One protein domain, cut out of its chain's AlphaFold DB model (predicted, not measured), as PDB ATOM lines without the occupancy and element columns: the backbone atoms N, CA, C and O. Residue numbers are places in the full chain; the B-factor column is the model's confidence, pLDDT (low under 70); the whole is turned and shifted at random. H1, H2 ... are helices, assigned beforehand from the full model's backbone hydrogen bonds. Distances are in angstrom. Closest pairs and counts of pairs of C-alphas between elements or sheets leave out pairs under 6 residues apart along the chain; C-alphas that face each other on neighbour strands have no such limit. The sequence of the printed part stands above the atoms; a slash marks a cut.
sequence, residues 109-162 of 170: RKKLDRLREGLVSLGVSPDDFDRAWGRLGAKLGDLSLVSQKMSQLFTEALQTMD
ATOM      1  N   ARG A 109     -16.804  14.985  29.954       85.06
ATOM      2  CA  ARG A 109     -16.742  15.480  28.568       85.06
ATOM      3  C   ARG A 109     -18.072  15.314  27.854       85.06
ATOM      4  O   ARG A 109     -18.609  16.284  27.341       85.06
ATOM      5  N   LYS A 110     -18.670  14.124  27.943       87.69
ATOM      6  CA  LYS A 110     -19.984  13.847  27.343       87.69
ATOM      7  C   LYS A 110     -21.081  14.735  27.928       87.69
ATOM      8  O   LYS A 110     -22.031  15.064  27.224       87.69
ATOM      9  N   LYS A 111     -20.980  15.123  29.206       87.94
ATOM     10  CA  LYS A 111     -21.909  16.096  29.807       87.94
ATOM     11  C   LYS A 111     -21.758  17.483  29.175       87.94
ATOM     12  O   LYS A 111     -22.768  18.105  28.859       87.94
ATOM     13  N   LEU A 112     -20.522  17.945  28.976       89.00
ATOM     14  CA  LEU A 112     -20.233  19.222  28.316       89.00
ATOM     15  C   LEU A 112     -20.648  19.207  26.837       89.00
ATOM     16  O   LEU A 112     -21.246  20.177  26.382       89.00
ATOM     17  N   ASP A 113     -20.427  18.100  26.124       89.81
ATOM     18  CA  ASP A 113     -20.825  17.942  24.719       89.81
ATOM     19  C   ASP A 113     -22.350  18.002  24.553       89.81
ATOM     20  O   ASP A 113     -22.857  18.740  23.712       89.81
ATOM     21  N   ARG A 114     -23.106  17.309  25.418       90.69
ATOM     22  CA  ARG A 114     -24.579  17.384  25.424       90.69
ATOM     23  C   ARG A 114     -25.088  18.797  25.709       90.69
ATOM     24  O   ARG A 114     -26.059  19.238  25.099       90.69
ATOM     25  N   LEU A 115     -24.443  19.512  26.635       89.88
ATOM     26  CA  LEU A 115     -24.788  20.904  26.933       89.88
ATOM     27  C   LEU A 115     -24.499  21.816  25.731       89.88
ATOM     28  O   LEU A 115     -25.328  22.661  25.397       89.88
ATOM     29  N   ARG A 116     -23.361  21.612  25.060       92.19
ATOM     30  CA  ARG A 116     -22.984  22.322  23.832       92.19
ATOM     31  C   ARG A 116     -24.026  22.121  22.738       92.19
ATOM     32  O   ARG A 116     -24.489  23.102  22.169       92.19
ATOM     33  N   GLU A 117     -24.420  20.878  22.472       93.62
ATOM     34  CA  GLU A 117     -25.454  20.546  21.480       93.62
ATOM     35  C   GLU A 117     -26.782  21.251  21.788       93.62
ATOM     36  O   GLU A 117     -27.368  21.880  20.904       93.62
ATOM     37  N   GLY A 118     -27.217  21.217  23.053       93.12
ATOM     38  CA  GLY A 118     -28.418  21.913  23.511       93.12
ATOM     39  C   GLY A 118     -28.355  23.426  23.287       93.12
ATOM     40  O   GLY A 118     -29.248  23.990  22.662       93.12
ATOM     41  N   LEU A 119     -27.286  24.089  23.732       91.44
ATOM     42  CA  LEU A 119     -27.133  25.540  23.582       91.44
ATOM     43  C   LEU A 119     -26.988  25.968  22.115       91.44
ATOM     44  O   LEU A 119     -27.578  26.970  21.715       91.44
ATOM     45  N   VAL A 120     -26.282  25.189  21.292       93.44
ATOM     46  CA  VAL A 120     -26.184  25.439  19.846       93.44
ATOM     47  C   VAL A 120     -27.554  25.328  19.179       93.44
ATOM     48  O   VAL A 120     -27.893  26.171  18.351       93.44
ATOM     49  N   SER A 121     -28.386  24.358  19.579       94.19
ATOM     50  CA  SER A 121     -29.764  24.253  19.073       94.19
ATOM     51  C   SER A 121     -30.647  25.452  19.446       94.19
ATOM     52  O   SER A 121     -31.583  25.769  18.716       94.19
ATOM     53  N   LEU A 122     -30.321  26.150  20.540       91.00
ATOM     54  CA  LEU A 122     -30.987  27.380  20.982       91.00
ATOM     55  C   LEU A 122     -30.392  28.649  20.343       91.00
ATOM     56  O   LEU A 122     -30.863  29.751  20.619       91.00
ATOM     57  N   GLY A 123     -29.374  28.509  19.488       91.31
ATOM     58  CA  GLY A 123     -28.737  29.614  18.767       91.31
ATOM     59  C   GLY A 123     -27.490  30.196  19.437       91.31
ATOM     60  O   GLY A 123     -26.979  31.217  18.976       91.31
ATOM     61  N   VAL A 124     -26.963  29.571  20.494       91.44
ATOM     62  CA  VAL A 124     -25.676  29.970  21.085       91.44
ATOM     63  C   VAL A 124     -24.534  29.533  20.169       91.44
ATOM     64  O   VAL A 124     -24.505  28.405  19.681       91.44
ATOM     65  N   SER A 125     -23.555  30.412  19.950       92.69
ATOM     66  CA  SER A 125     -22.389  30.080  19.129       92.69
ATOM     67  C   SER A 125     -21.558  28.946  19.759       92.69
ATOM     68  O   SER A 125     -21.205  29.031  20.942       92.69
ATOM     69  N   PRO A 126     -21.179  27.910  18.985       91.56
ATOM     70  CA  PRO A 126     -20.331  26.827  19.478       91.56
ATOM     71  C   PRO A 126     -18.964  27.334  19.954       91.56
ATOM     72  O   PRO A 126     -18.463  26.871  20.975       91.56
ATOM     73  N   ASP A 127     -18.395  28.333  19.272       92.69
ATOM     74  CA  ASP A 127     -17.095  28.907  19.626       92.69
ATOM     75  C   ASP A 127     -17.145  29.681  20.947       92.69
ATOM     76  O   ASP A 127     -16.173  29.703  21.703       92.69
ATOM     77  N   ASP A 128     -18.273  30.329  21.250       90.81
ATOM     78  CA  ASP A 128     -18.457  31.034  22.521       90.81
ATOM     79  C   ASP A 128     -18.526  30.056  23.687       90.81
ATOM     80  O   ASP A 128     -17.857  30.262  24.705       90.81
ATOM     81  N   PHE A 129     -19.260  28.955  23.505       91.31
ATOM     82  CA  PHE A 129     -19.289  27.866  24.473       91.31
ATOM     83  C   PHE A 129     -17.889  27.271  24.675       91.31
ATOM     84  O   PHE A 129     -17.421  27.184  25.815       91.31
ATOM     85  N   ASP A 130     -17.192  26.940  23.582       92.19
ATOM     86  CA  ASP A 130     -15.865  26.314  23.606       92.19
ATOM     87  C   ASP A 130     -14.809  27.206  24.281       92.19
ATOM     88  O   ASP A 130     -14.012  26.745  25.108       92.19
ATOM     89  N   ARG A 131     -14.867  28.520  24.038       93.00
ATOM     90  CA  ARG A 131     -14.036  29.503  24.746       93.00
ATOM     91  C   ARG A 131     -14.365  29.585  26.237       93.00
ATOM     92  O   ARG A 131     -13.443  29.690  27.050       93.00
ATOM     93  N   ALA A 132     -15.644  29.577  26.609       90.19
ATOM     94  CA  ALA A 132     -16.076  29.719  27.997       90.19
ATOM     95  C   ALA A 132     -15.656  28.518  28.855       90.19
ATOM     96  O   ALA A 132     -14.985  28.696  29.878       90.19
ATOM     97  N   TRP A 133     -15.977  27.295  28.421       87.19
ATOM     98  CA  TRP A 133     -15.609  26.101  29.182       87.19
ATOM     99  C   TRP A 133     -14.097  25.836  29.123       87.19
ATOM    100  O   TRP A 133     -13.521  25.444  30.137       87.19
ATOM    101  N   GLY A 134     -13.419  26.142  28.008       90.94
ATOM    102  CA  GLY A 134     -11.961  26.030  27.893       90.94
ATOM    103  C   GLY A 134     -11.208  26.914  28.896       90.94
ATOM    104  O   GLY A 134     -10.247  26.468  29.529       90.94
ATOM    105  N   ARG A 135     -11.687  28.147  29.138       91.56
ATOM    106  CA  ARG A 135     -11.152  29.035  30.191       91.56
ATOM    107  C   ARG A 135     -11.355  28.464  31.595       91.56
ATOM    108  O   ARG A 135     -10.475  28.617  32.440       91.56
ATOM    109  N   LEU A 136     -12.499  27.831  31.859       90.12
ATOM    110  CA  LEU A 136     -12.757  27.160  33.137       90.12
ATOM    111  C   LEU A 136     -11.870  25.922  33.305       90.12
ATOM    112  O   LEU A 136     -11.319  25.723  34.385       90.12
ATOM    113  N   GLY A 137     -11.665  25.147  32.238       90.94
ATOM    114  CA  GLY A 137     -10.761  23.996  32.218       90.94
ATOM    115  C   GLY A 137      -9.323  24.377  32.553       90.94
ATOM    116  O   GLY A 137      -8.713  23.744  33.409       90.94
ATOM    117  N   ALA A 138      -8.815  25.466  31.969       92.50
ATOM    118  CA  ALA A 138      -7.478  25.976  32.274       92.50
ATOM    119  C   ALA A 138      -7.313  26.433  33.738       92.50
ATOM    120  O   ALA A 138      -6.211  26.366  34.276       92.50
ATOM    121  N   LYS A 139      -8.391  26.898  34.387       91.12
ATOM    122  CA  LYS A 139      -8.368  27.353  35.788       91.12
ATOM    123  C   LYS A 139      -8.519  26.218  36.798       91.12
ATOM    124  O   LYS A 139      -7.891  26.264  37.848       91.12
ATOM    125  N   LEU A 140      -9.398  25.258  36.516       89.88
ATOM    126  CA  LEU A 140      -9.796  24.218  37.470       89.88
ATOM    127  C   LEU A 140      -8.988  22.927  37.321       89.88
ATOM    128  O   LEU A 140      -8.878  22.180  38.286       89.88
ATOM    129  N   GLY A 141      -8.458  22.630  36.130       86.25
ATOM    130  CA  GLY A 141      -7.683  21.412  35.860       86.25
ATOM    131  C   GLY A 141      -8.483  20.097  35.868       86.25
ATOM    132  O   GLY A 141      -7.972  19.090  35.389       86.25
ATOM    133  N   ASP A 142      -9.732  20.099  36.347       87.44
ATOM    134  CA  ASP A 142     -10.640  18.945  36.385       87.44
ATOM    135  C   ASP A 142     -11.959  19.250  35.656       87.44
ATOM    136  O   ASP A 142     -12.693  20.182  35.994       87.44
ATOM    137  N   LEU A 143     -12.283  18.423  34.661       85.38
ATOM    138  CA  LEU A 143     -13.490  18.539  33.838       85.38
ATOM    139  C   LEU A 143     -14.784  18.303  34.628       85.38
ATOM    140  O   LEU A 143     -15.826  18.852  34.266       85.38
ATOM    141  N   SER A 144     -14.732  17.529  35.713       86.94
ATOM    142  CA  SER A 144     -15.879  17.313  36.602       86.94
ATOM    143  C   SER A 144     -16.274  18.616  37.296       86.94
ATOM    144  O   SER A 144     -17.450  18.989  37.304       86.94
ATOM    145  N   LEU A 145     -15.277  19.359  37.790       89.19
ATOM    146  CA  LEU A 145     -15.466  20.677  38.398       89.19
ATOM    147  C   LEU A 145     -15.911  21.718  37.368       89.19
ATOM    148  O   LEU A 145     -16.743  22.566  37.682       89.19
ATOM    149  N   VAL A 146     -15.414  21.640  36.128       90.44
ATOM    150  CA  VAL A 146     -15.881  22.506  35.030       90.44
ATOM    151  C   VAL A 146     -17.363  22.274  34.752       90.44
ATOM    152  O   VAL A 146     -18.123  23.239  34.693       90.44
ATOM    153  N   SER A 147     -17.796  21.015  34.625       89.81
ATOM    154  CA  SER A 147     -19.206  20.673  34.403       89.81
ATOM    155  C   SER A 147     -20.095  21.163  35.553       89.81
ATOM    156  O   SER A 147     -21.134  21.774  35.299       89.81
ATOM    157  N   GLN A 148     -19.664  20.980  36.806       90.00
ATOM    158  CA  GLN A 148     -20.385  21.486  37.977       90.00
ATOM    159  C   GLN A 148     -20.465  23.019  37.983       90.00
ATOM    160  O   GLN A 148     -21.534  23.580  38.226       90.00
ATOM    161  N   LYS A 149     -19.358  23.709  37.678       91.50
ATOM    162  CA  LYS A 149     -19.317  25.173  37.683       91.50
ATOM    163  C   LYS A 149     -20.155  25.780  36.559       91.50
ATOM    164  O   LYS A 149     -20.845  26.764  36.799       91.50
ATOM    165  N   MET A 150     -20.142  25.184  35.369       89.81
ATOM    166  CA  MET A 150     -21.011  25.579  34.253       89.81
ATOM    167  C   MET A 150     -22.491  25.421  34.615       89.81
ATOM    168  O   MET A 150     -23.274  26.333  34.373       89.81
ATOM    169  N   SER A 151     -22.862  24.304  35.253       90.12
ATOM    170  CA  SER A 151     -24.227  24.088  35.750       90.12
ATOM    171  C   SER A 151     -24.640  25.160  36.759       90.12
ATOM    172  O   SER A 151     -25.733  25.704  36.646       90.12
ATOM    173  N   GLN A 152     -23.764  25.482  37.718       91.62
ATOM    174  CA  GLN A 152     -24.009  26.529  38.710       91.62
ATOM    175  C   GLN A 152     -24.230  27.894  38.044       91.62
ATOM    176  O   GLN A 152     -25.237  28.535  38.315       91.62
ATOM    177  N   LEU A 153     -23.327  28.314  37.151       90.38
ATOM    178  CA  LEU A 153     -23.423  29.607  36.464       90.38
ATOM    179  C   LEU A 153     -24.696  29.713  35.619       90.38
ATOM    180  O   LEU A 153     -25.319  30.768  35.570       90.38
ATOM    181  N   PHE A 154     -25.090  28.620  34.964       89.88
ATOM    182  CA  PHE A 154     -26.323  28.584  34.190       89.88
ATOM    183  C   PHE A 154     -27.559  28.701  35.091       89.88
ATOM    184  O   PHE A 154     -28.452  29.483  34.794       89.88
ATOM    185  N   THR A 155     -27.600  27.982  36.219       89.81
ATOM    186  CA  THR A 155     -28.692  28.110  37.200       89.81
ATOM    187  C   THR A 155     -28.765  29.516  37.793       89.81
ATOM    188  O   THR A 155     -29.857  30.063  37.884       89.81
ATOM    189  N   GLU A 156     -27.628  30.117  38.145       90.38
ATOM    190  CA  GLU A 156     -27.564  31.498  38.637       90.38
ATOM    191  C   GLU A 156     -28.104  32.481  37.587       90.38
ATOM    192  O   GLU A 156     -28.953  33.304  37.911       90.38
ATOM    193  N   ALA A 157     -27.701  32.342  36.319       88.50
ATOM    194  CA  ALA A 157     -28.207  33.176  35.228       88.50
ATOM    195  C   ALA A 157     -29.728  33.035  35.030       88.50
ATOM    196  O   ALA A 157     -30.420  34.034  34.840       88.50
ATOM    197  N   LEU A 158     -30.266  31.811  35.111       87.50
ATOM    198  CA  LEU A 158     -31.715  31.579  35.063       87.50
ATOM    199  C   LEU A 158     -32.434  32.254  36.240       87.50
ATOM    200  O   LEU A 158     -33.428  32.940  36.035       87.50
ATOM    201  N   GLN A 159     -31.902  32.115  37.455       86.88
ATOM    202  CA  GLN A 159     -32.485  32.716  38.658       86.88
ATOM    203  C   GLN A 159     -32.459  34.248  38.625       86.88
ATOM    204  O   GLN A 159     -33.381  34.876  39.132       86.88
ATOM    205  N   THR A 160     -31.438  34.857  38.014       85.12
ATOM    206  CA  THR A 160     -31.397  36.317  37.829       85.12
ATOM    207  C   THR A 160     -32.414  36.822  36.804       85.12
ATOM    208  O   THR A 160     -32.866  37.958  36.904       85.12
ATOM    209  N   MET A 161     -32.814  35.994  35.830       72.75
ATOM    210  CA  MET A 161     -33.858  36.380  34.871       72.75
ATOM    211  C   MET A 161     -35.249  36.413  35.510       72.75
ATOM    212  O   MET A 161     -36.055  37.264  35.147       72.75
ATOM    213  N   ASP A 162     -35.509  35.557  36.503       63.09
ATOM    214  CA  ASP A 162     -36.764  35.589  37.265       63.09
ATOM    215  C   ASP A 162     -36.915  36.874  38.102       63.09
ATOM    216  O   ASP A 162     -38.034  37.245  38.463       63.09
TER     217      ASP A 162
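This is residues 109 to 162 of the 170 residues of the protein "ITGB1BP2 protein" of Symbiodinium pilosum (UniProt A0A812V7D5). Three helices make a small loose-angled bundle, their centres at the corners of a triangle: H1 and H2 fold back on each other as a helical hairpin, and H3 follows H2 after a tight turn, crossing it steeply and running the same way as H1. Residues 152 to 162 of H3 stick out beyond the other two helices as a free arm. The printed part has 54 residues, with three named helices in the order H1, H2, H3 and no named strand; the class is all helix. It is compact, with a radius of gyration of the C-alphas of 11.1 A, and spans 32 by 21 by 17 A.

H1, residues 109 to 121, and H2, residues 126 to 140, form a hairpin over a tight link of 4 residues. They only just touch, with 3 pairs of C-alphas within 8 A, the closest being those of Val 120 and Pro 126 at 6.0 A. H1 touches H2 with residues 116 to 120 alone, and H2 touches H1 with residues 126 to 129 alone. They run opposite ways at a shallow tilt of 31 degrees. H3, residues 143 to 162, follows H2 after a tight link of 2 residues. H2 and H3 touch, their closest C-alphas, those of Leu 136 and Val 146, being 5.9 A apart; H3 uses residues 143 to 150 alone. They run opposite ways at a steep tilt of 60 degrees. H1 and H3 only just touch, with 3 pairs of C-alphas within 8 A; the closest, Leu 112 and Ser 147, are 6.3 A apart. They run the same way at a shallow tilt of 34 degrees, only just short of steep. In H1, H2 and H3 every O i to N i+4 pair is within hydrogen-bond range.

H1 begins at C-alpha 109 (-16.742, 15.480, 28.568) and is 18.3 A long from first to last C-alpha. H2 is 21.0 A long. H3 is 29.1 A long and ends at C-alpha 162 (-36.764, 35.589, 37.265).

The two C-alphas farthest apart are those of Gly 141 and Asp 162, at 32.4 A. The printed part has no cut, and both links are tight. The mean pLDDT of the printed part is 89.3, and residue 162 is under 70.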